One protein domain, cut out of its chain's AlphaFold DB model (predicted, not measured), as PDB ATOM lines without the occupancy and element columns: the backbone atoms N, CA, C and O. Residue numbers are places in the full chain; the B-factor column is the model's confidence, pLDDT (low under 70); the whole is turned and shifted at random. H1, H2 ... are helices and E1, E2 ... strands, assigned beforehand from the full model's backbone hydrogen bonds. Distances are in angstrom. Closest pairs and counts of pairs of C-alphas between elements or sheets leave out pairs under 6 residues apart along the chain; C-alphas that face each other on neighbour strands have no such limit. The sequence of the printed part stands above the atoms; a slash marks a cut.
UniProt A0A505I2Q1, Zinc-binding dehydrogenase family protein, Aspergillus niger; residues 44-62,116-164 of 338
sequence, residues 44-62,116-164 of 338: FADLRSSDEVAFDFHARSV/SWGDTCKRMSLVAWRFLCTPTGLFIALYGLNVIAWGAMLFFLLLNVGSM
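This is residues 44 to 62 and 116 to 164 of the 338 residues of the protein "Zinc-binding dehydrogenase family protein" of Aspergillus niger (UniProt A0A505I2Q1). Two helices, H2 and H3, meet near their ends in an L-shaped corner; H3 is the long arm, and residues 143 to 152 of H3 and residues 154 to 160, of which 154 to 158 belong to H3, stick out. A thin stretch with H1 and E1 runs beside H2. The printed part has 68 residues, with three named helices and one named strand in the order H1, E1, H2, H3 along the chain, and is mostly helix by class; the whole is extended, radius of gyration of the C-alphas 16.9 A, and flat, spanning 53 by 30 by 14 A.

Find C-alpha 135 at (192.257, 135.485, 160.634); H3 runs 34.8 A to C-alpha 158 at (198.467, 144.158, 193.721). H2 is residues 117 to 132, 22.5 A. H1 is residues 44 to 47, 5.2 A, and E1 residues 52 to 55, 10.0 A.

H3 and H2 touch only at the corner, C-alphas 138 and 132 closest at 4.7 A, about perpendicular at 73 degrees. H1 touches H2, with residues 120 to 124 of H2 alone; C-alphas 47 and 120 are closest, 6.5 A. The closest C-alphas of E1 and H2, 55 and 131, are 6.5 A apart. E1 pairs with no named strand; its residues 54 to 55 pair antiparallel with 61 to 62. H1 and E1 are each apart from H3. In H2 and H3 every O i to N i+4 pair is within hydrogen-bond range; H1 is too short for one.

Residues 63 to 115 are not printed; C-alphas 62 and 116 are 23.4 A apart across the cut. The links H1 to E1 and H2 to H3 are tight. Residues 44 to 62 and 117 are under pLDDT 70.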
ATOM      1  N   PHE A  44     206.270 117.404 171.702       56.31
ATOM      2  CA  PHE A  44     207.678 117.428 171.275       56.31
ATOM      3  C   PHE A  44     208.071 116.215 170.412       56.31
ATOM      4  O   PHE A  44     208.896 116.345 169.514       56.31
ATOM      5  N   ALA A  45     207.452 115.053 170.644       57.69
ATOM      6  CA  ALA A  45     207.614 113.865 169.804       57.69
ATOM      7  C   ALA A  45     206.971 114.024 168.411       57.69
ATOM      8  O   ALA A  45     207.539 113.578 167.420       57.69
ATOM      9  N   ASP A  46     205.839 114.727 168.318       55.12
ATOM     10  CA  ASP A  46     205.135 114.977 167.056       55.12
ATOM     11  C   ASP A  46     205.908 115.990 166.194       55.12
ATOM     12  O   ASP A  46     206.007 115.823 164.985       55.12
ATOM     13  N   LEU A  47     206.536 117.005 166.799       58.16
ATOM     14  CA  LEU A  47     207.376 117.982 166.081       58.16
ATOM     15  C   LEU A  47     208.682 117.383 165.534       58.16
ATOM     16  O   LEU A  47     209.277 117.944 164.607       58.16
ATOM     17  N   ARG A  48     209.119 116.261 166.123       60.22
ATOM     18  CA  ARG A  48     210.265 115.460 165.668       60.22
ATOM     19  C   ARG A  48     209.934 114.543 164.495       60.22
ATOM     20  O   ARG A  48     210.849 114.049 163.848       60.22
ATOM     21  N   SER A  49     208.653 114.327 164.210       57.16
ATOM     22  CA  SER A  49     208.233 113.610 163.009       57.16
ATOM     23  C   SER A  49     208.389 114.476 161.750       57.16
ATOM     24  O   SER A  49     208.409 115.709 161.819       57.16
ATOM     25  N   SER A  50     208.485 113.832 160.588       52.19
ATOM     26  CA  SER A  50     208.596 114.504 159.284       52.19
ATOM     27  C   SER A  50     207.269 115.063 158.749       52.19
ATOM     28  O   SER A  50     207.258 115.652 157.672       52.19
ATOM     29  N   ASP A  51     206.161 114.887 159.472       58.09
ATOM     30  CA  ASP A  51     204.829 115.296 159.020       58.09
ATOM     31  C   ASP A  51     204.600 116.807 159.201       58.09
ATOM     32  O   ASP A  51     204.955 117.387 160.233       58.09
ATOM     33  N   GLU A  52     203.962 117.457 158.223       59.19
ATOM     34  CA  GLU A  52     203.711 118.898 158.259       59.19
ATOM     35  C   GLU A  52     202.480 119.236 159.116       59.19
ATOM     36  O   GLU A  52     201.399 118.668 158.953       59.19
ATOM     37  N   VAL A  53     202.629 120.213 160.016       63.78
ATOM     38  CA  VAL A  53     201.517 120.795 160.782       63.78
ATOM     39  C   VAL A  53     200.973 122.007 160.022       63.78
ATOM     40  O   VAL A  53     201.658 123.024 159.866       63.78
ATOM     41  N   ALA A  54     199.733 121.895 159.556       60.12
ATOM     42  CA  ALA A  54     198.959 122.951 158.918       60.12
ATOM     43  C   ALA A  54     197.813 123.410 159.837       60.12
ATOM     44  O   ALA A  54     197.459 122.735 160.804       60.12
ATOM     45  N   PHE A  55     197.227 124.568 159.533       60.38
ATOM     46  CA  PHE A  55     196.040 125.066 160.222       60.38
ATOM     47  C   PHE A  55     194.932 125.356 159.217       60.38
ATOM     48  O   PHE A  55     195.188 125.921 158.155       60.38
ATOM     49  N   ASP A  56     193.710 124.972 159.569       62.56
ATOM     50  CA  ASP A  56     192.499 125.349 158.838       62.56
ATOM     51  C   ASP A  56     192.176 126.848 159.054       62.56
ATOM     52  O   ASP A  56     192.716 127.491 159.957       62.56
ATOM     53  N   PHE A  57     191.248 127.410 158.277       55.59
ATOM     54  CA  PHE A  57     190.767 128.795 158.390       55.59
ATOM     55  C   PHE A  57     190.307 129.165 159.818       55.59
ATOM     56  O   PHE A  57     190.456 130.303 160.278       55.59
ATOM     57  N   HIS A  58     189.794 128.178 160.559       54.88
ATOM     58  CA  HIS A  58     189.386 128.296 161.962       54.88
ATOM     59  C   HIS A  58     190.515 128.048 162.979       54.88
ATOM     60  O   HIS A  58     190.241 127.850 164.160       54.88
ATOM     61  N   ALA A  59     191.773 128.037 162.536       54.53
ATOM     62  CA  ALA A  59     192.960 127.835 163.363       54.53
ATOM     63  C   ALA A  59     193.012 126.476 164.099       54.53
ATOM     64  O   ALA A  59     193.655 126.330 165.139       54.53
ATOM     65  N   ARG A  60     192.344 125.453 163.547       61.09
ATOM     66  CA  ARG A  60     192.432 124.060 164.018       61.09
ATOM     67  C   ARG A  60     193.651 123.388 163.395       61.09
ATOM     68  O   ARG A  60     193.878 123.549 162.200       61.09
ATOM     69  N   SER A  61     194.424 122.652 164.191       60.00
ATOM     70  CA  SER A  61     195.603 121.929 163.708       60.00
ATOM     71  C   SER A  61     195.199 120.739 162.837       60.00
ATOM     72  O   SER A  61     194.437 119.885 163.290       60.00
ATOM     73  N   VAL A  62     195.758 120.662 161.633       58.25
ATOM     74  CA  VAL A  62     195.605 119.566 160.671       58.25
ATOM     75  C   VAL A  62     196.997 119.048 160.321       58.25
ATOM     76  O   VAL A  62     197.915 119.837 160.100       58.25
ATOM     77  N   SER A 116     217.254 118.317 166.531       73.75
ATOM     78  CA  SER A 116     217.942 119.182 167.490       73.75
ATOM     79  C   SER A 116     216.948 120.103 168.205       73.75
ATOM     80  O   SER A 116     215.948 120.552 167.629       73.75
ATOM     81  N   TRP A 117     217.217 120.415 169.475       69.00
ATOM     82  CA  TRP A 117     216.382 121.321 170.274       69.00
ATOM     83  C   TRP A 117     216.169 122.667 169.566       69.00
ATOM     84  O   TRP A 117     215.055 123.191 169.538       69.00
ATOM     85  N   GLY A 118     217.213 123.174 168.900       73.81
ATOM     86  CA  GLY A 118     217.145 124.406 168.115       73.81
ATOM     87  C   GLY A 118     216.163 124.326 166.944       73.81
ATOM     88  O   GLY A 118     215.407 125.267 166.707       73.81
ATOM     89  N   ASP A 119     216.101 123.193 166.252       73.31
ATOM     90  CA  ASP A 119     215.196 123.002 165.117       73.31
ATOM     91  C   ASP A 119     213.752 122.763 165.572       73.31
ATOM     92  O   ASP A 119     212.811 123.199 164.910       73.31
ATOM     93  N   THR A 120     213.564 122.176 166.756       71.69
ATOM     94  CA  THR A 120     212.244 122.080 167.397       71.69
ATOM     95  C   THR A 120     211.716 123.470 167.770       71.69
ATOM     96  O   THR A 120     210.558 123.779 167.495       71.69
ATOM     97  N   CYS A 121     212.566 124.350 168.316       77.12
ATOM     98  CA  CYS A 121     212.209 125.746 168.596       77.12
ATOM     99  C   CYS A 121     211.853 126.530 167.325       77.12
ATOM    100  O   CYS A 121     210.837 127.225 167.308       77.12
ATOM    101  N   LYS A 122     212.628 126.382 166.241       80.56
ATOM    102  CA  LYS A 122     212.321 127.007 164.940       80.56
ATOM    103  C   LYS A 122     211.002 126.502 164.349       80.56
ATOM    104  O   LYS A 122     210.240 127.269 163.772       80.56
ATOM    105  N   ARG A 123     210.708 125.209 164.499       73.94
ATOM    106  CA  ARG A 123     209.434 124.626 164.055       73.94
ATOM    107  C   ARG A 123     208.264 125.134 164.893       73.94
ATOM    108  O   ARG A 123     207.236 125.477 164.323       73.94
ATOM    109  N   MET A 124     208.422 125.253 166.213       74.19
ATOM    110  CA  MET A 124     207.399 125.850 167.081       74.19
ATOM    111  C   MET A 124     207.099 127.300 166.698       74.19
ATOM    112  O   MET A 124     205.929 127.663 166.598       74.19
ATOM    113  N   SER A 125     208.126 128.116 166.439       78.31
ATOM    114  CA  SER A 125     207.918 129.505 166.019       78.31
ATOM    115  C   SER A 125     207.276 129.603 164.634       78.31
ATOM    116  O   SER A 125     206.383 130.424 164.444       78.31
ATOM    117  N   LEU A 126     207.643 128.731 163.689       80.25
ATOM    118  CA  LEU A 126     207.009 128.668 162.369       80.25
ATOM    119  C   LEU A 126     205.529 128.269 162.458       80.25
ATOM    120  O   LEU A 126     204.681 128.869 161.801       80.25
ATOM    121  N   VAL A 127     205.204 127.272 163.280       75.75
ATOM    122  CA  VAL A 127     203.824 126.827 163.524       75.75
ATOM    123  C   VAL A 127     203.019 127.941 164.196       75.75
ATOM    124  O   VAL A 127     201.908 128.234 163.762       75.75
ATOM    125  N   ALA A 128     203.589 128.621 165.192       79.50
ATOM    126  CA  ALA A 128     202.957 129.777 165.822       79.50
ATOM    127  C   ALA A 128     202.728 130.923 164.822       79.50
ATOM    128  O   ALA A 128     201.650 131.512 164.802       79.50
ATOM    129  N   TRP A 129     203.695 131.203 163.944       82.25
ATOM    130  CA  TRP A 129     203.556 132.200 162.882       82.25
ATOM    131  C   TRP A 129     202.430 131.843 161.904       82.25
ATOM    132  O   TRP A 129     201.580 132.676 161.604       82.25
ATOM    133  N   ARG A 130     202.356 130.579 161.470       80.62
ATOM    134  CA  ARG A 130     201.265 130.079 160.618       80.62
ATOM    135  C   ARG A 130     199.902 130.223 161.295       80.62
ATOM    136  O   ARG A 130     198.951 130.630 160.637       80.62
ATOM    137  N   PHE A 131     199.813 129.941 162.596       78.56
ATOM    138  CA  PHE A 131     198.598 130.162 163.383       78.56
ATOM    139  C   PHE A 131     198.213 131.650 163.431       78.56
ATOM    140  O   PHE A 131     197.059 131.985 163.169       78.56
ATOM    141  N   LEU A 132     199.166 132.548 163.699       84.12
ATOM    142  CA  LEU A 132     198.933 133.998 163.755       84.12
ATOM    143  C   LEU A 132     198.520 134.599 162.409       84.12
ATOM    144  O   LEU A 132     197.763 135.562 162.391       84.12
ATOM    145  N   CYS A 133     198.968 134.031 161.290       83.94
ATOM    146  CA  CYS A 133     198.538 134.462 159.961       83.94
ATOM    147  C   CYS A 133     197.107 134.019 159.605       83.94
ATOM    148  O   CYS A 133     196.562 134.491 158.607       83.94
ATOM    149  N   THR A 134     196.472 133.135 160.386       77.31
ATOM    150  CA  THR A 134     195.043 132.836 160.201       77.31
ATOM    151  C   THR A 134     194.190 133.970 160.783       77.31
ATOM    152  O   THR A 134     194.501 134.465 161.867       77.31
ATOM    153  N   PRO A 135     193.081 134.378 160.137       77.75
ATOM    154  CA  PRO A 135     192.257 135.485 160.634       77.75
ATOM    155  C   PRO A 135     191.677 135.183 162.023       77.75
ATOM    156  O   PRO A 135     191.669 136.039 162.908       77.75
ATOM    157  N   THR A 136     191.253 133.934 162.237       73.81
ATOM    158  CA  THR A 136     190.749 133.457 163.530       73.81
ATOM    159  C   THR A 136     191.862 133.406 164.581       73.81
ATOM    160  O   THR A 136     191.662 133.855 165.709       73.81
ATOM    161  N   GLY A 137     193.045 132.894 164.226       74.81
ATOM    162  CA  GLY A 137     194.188 132.802 165.135       74.81
ATOM    163  C   GLY A 137     194.733 134.170 165.540       74.81
ATOM    164  O   GLY A 137     195.020 134.373 166.719       74.81
ATOM    165  N   LEU A 138     194.778 135.135 164.616       84.81
ATOM    166  CA  LEU A 138     195.133 136.525 164.907       84.81
ATOM    167  C   LEU A 138     194.166 137.150 165.914       84.81
ATOM    168  O   LEU A 138     194.603 137.737 166.900       84.81
ATOM    169  N   PHE A 139     192.855 136.996 165.698       84.06
ATOM    170  CA  PHE A 139     191.839 137.512 166.617       84.06
ATOM    171  C   PHE A 139     191.978 136.901 168.018       84.06
ATOM    172  O   PHE A 139     192.000 137.631 169.008       84.06
ATOM    173  N   ILE A 140     192.135 135.574 168.106       81.12
ATOM    174  CA  ILE A 140     192.342 134.868 169.380       81.12
ATOM    175  C   ILE A 140     193.627 135.344 170.066       81.12
ATOM    176  O   ILE A 140     193.620 135.565 171.275       81.12
ATOM    177  N   ALA A 141     194.716 135.523 169.318       83.81
ATOM    178  CA  ALA A 141     195.993 135.966 169.863       83.81
ATOM    179  C   ALA A 141     195.934 137.408 170.379       83.81
ATOM    180  O   ALA A 141     196.376 137.663 171.496       83.81
ATOM    181  N   LEU A 142     195.346 138.335 169.617       88.69
ATOM    182  CA  LEU A 142     195.146 139.721 170.048       88.69
ATOM    183  C   LEU A 142     194.258 139.791 171.291       88.69
ATOM    184  O   LEU A 142     194.586 140.486 172.251       88.69
ATOM    185  N   TYR A 143     193.162 139.032 171.300       87.19
ATOM    186  CA  TYR A 143     192.269 138.942 172.446       87.19
ATOM    187  C   TYR A 143     192.980 138.373 173.686       87.19
ATOM    188  O   TYR A 143     192.904 138.952 174.769       87.19
ATOM    189  N   GLY A 144     193.715 137.267 173.534       85.19
ATOM    190  CA  GLY A 144     194.474 136.641 174.617       85.19
ATOM    191  C   GLY A 144     195.583 137.541 175.161       85.19
ATOM    192  O   GLY A 144     195.722 137.666 176.376       85.19
ATOM    193  N   LEU A 145     196.326 138.223 174.285       90.06
ATOM    194  CA  LEU A 145     197.351 139.194 174.672       90.06
ATOM    195  C   LEU A 145     196.742 140.360 175.460       90.06
ATOM    196  O   LEU A 145     197.322 140.790 176.450       90.06
ATOM    197  N   ASN A 146     195.557 140.829 175.060       91.81
ATOM    198  CA  ASN A 146     194.826 141.881 175.760       91.81
ATOM    199  C   ASN A 146     194.447 141.441 177.187       91.81
ATOM    200  O   ASN A 146     194.770 142.128 178.152       91.81
ATOM    201  N   VAL A 147     193.864 140.246 177.343       88.31
ATOM    202  CA  VAL A 147     193.561 139.670 178.669       88.31
ATOM    203  C   VAL A 147     194.822 139.555 179.532       88.31
ATOM    204  O   VAL A 147     194.798 139.918 180.707       88.31
ATOM    205  N   ILE A 148     195.933 139.077 178.960       89.38
ATOM    206  CA  ILE A 148     197.211 138.942 179.673       89.38
ATOM    207  C   ILE A 148     197.754 140.312 180.088       89.38
ATOM    208  O   ILE A 148     198.223 140.446 181.214       89.38
ATOM    209  N   ALA A 149     197.678 141.324 179.223       91.75
ATOM    210  CA  ALA A 149     198.191 142.660 179.505       91.75
ATOM    211  C   ALA A 149     197.473 143.310 180.700       91.75
ATOM    212  O   ALA A 149     198.133 143.704 181.661       91.75
ATOM    213  N   TRP A 150     196.134 143.344 180.694       93.62
ATOM    214  CA  TRP A 150     195.357 143.878 181.824       93.62
ATOM    215  C   TRP A 150     195.494 143.016 183.083       93.62
ATOM    216  O   TRP A 150     195.580 143.541 184.190       93.62
ATOM    217  N   GLY A 151     195.583 141.690 182.929       88.19
ATOM    218  CA  GLY A 151     195.814 140.767 184.042       88.19
ATOM    219  C   GLY A 151     197.168 140.984 184.719       88.19
ATOM    220  O   GLY A 151     197.246 141.033 185.946       88.19
ATOM    221  N   ALA A 152     198.233 141.149 183.930       89.88
ATOM    222  CA  ALA A 152     199.577 141.423 184.428       89.88
ATOM    223  C   ALA A 152     199.660 142.802 185.090       89.88
ATOM    224  O   ALA A 152     200.281 142.935 186.143       89.88
ATOM    225  N   MET A 153     198.999 143.812 184.519       90.31
ATOM    226  CA  MET A 153     198.914 145.143 185.115       90.31
ATOM    227  C   MET A 153     198.243 145.098 186.494       90.31
ATOM    228  O   MET A 153     198.847 145.547 187.473       90.31
ATOM    229  N   LEU A 154     197.084 144.439 186.604       87.00
ATOM    230  CA  LEU A 154     196.401 144.239 187.882       87.00
ATOM    231  C   LEU A 154     197.300 143.509 188.889       87.00
ATOM    232  O   LEU A 154     197.387 143.902 190.051       87.00
ATOM    233  N   PHE A 155     198.006 142.465 188.448       87.56
ATOM    234  CA  PHE A 155     198.935 141.711 189.288       87.56
ATOM    235  C   PHE A 155     200.078 142.585 189.830       87.56
ATOM    236  O   PHE A 155     200.348 142.561 191.032       87.56
ATOM    237  N   PHE A 156     200.714 143.403 188.987       89.25
ATOM    238  CA  PHE A 156     201.772 144.318 189.425       89.25
ATOM    239  C   PHE A 156     201.259 145.391 190.390       89.25
ATOM    240  O   PHE A 156     201.924 145.681 191.389       89.25
ATOM    241  N   LEU A 157     200.052 145.919 190.160       86.50
ATOM    242  CA  LEU A 157     199.409 146.832 191.101       86.50
ATOM    243  C   LEU A 157     199.170 146.136 192.447       86.50
ATOM    244  O   LEU A 157     199.510 146.692 193.492       86.50
ATOM    245  N   LEU A 158     198.670 144.901 192.471       84.75
ATOM    246  CA  LEU A 158     198.467 144.158 193.721       84.75
ATOM    247  C   LEU A 158     199.779 143.909 194.483       84.75
ATOM    248  O   LEU A 158     199.803 144.062 195.704       84.75
ATOM    249  N   LEU A 159     200.882 143.634 193.779       86.62
ATOM    250  CA  LEU A 159     202.213 143.441 194.370       86.62
ATOM    251  C   LEU A 159     202.898 144.731 194.866       86.62
ATOM    252  O   LEU A 159     204.021 144.662 195.356       86.62
ATOM    253  N   ASN A 160     202.251 145.900 194.768       82.62
ATOM    254  CA  ASN A 160     202.869 147.207 195.049       82.62
ATOM    255  C   ASN A 160     204.113 147.490 194.184       82.62
ATOM    256  O   ASN A 160     205.041 148.169 194.625       82.62
ATOM    257  N   VAL A 161     204.140 146.993 192.946       80.62
ATOM    258  CA  VAL A 161     205.223 147.290 192.006       80.62
ATOM    259  C   VAL A 161     204.939 148.637 191.335       80.62
ATOM    260  O   VAL A 161     203.939 148.791 190.639       80.62
ATOM    261  N   GLY A 162     205.827 149.613 191.549       77.50
ATOM    262  CA  GLY A 162     205.746 150.964 190.977       77.50
ATOM    263  C   GLY A 162     205.405 152.055 191.999       77.50
ATOM    264  O   GLY A 162     204.625 151.853 192.929       77.50
ATOM    265  N   SER A 163     205.997 153.241 191.834       76.25
ATOM    266  CA  SER A 163     205.736 154.407 192.685       76.25
ATOM    267  C   SER A 163     204.459 155.130 192.241       76.25
ATOM    268  O   SER A 163     204.475 156.025 191.400       76.25
ATOM    269  N   MET A 164     203.319 154.746 192.816       79.44
ATOM    270  CA  MET A 164     202.026 155.393 192.566       79.44
ATOM    271  C   MET A 164     201.355 155.797 193.884       79.44
ATOM    272  O   MET A 164     201.468 155.090 194.887       79.44
TER     273      MET A 164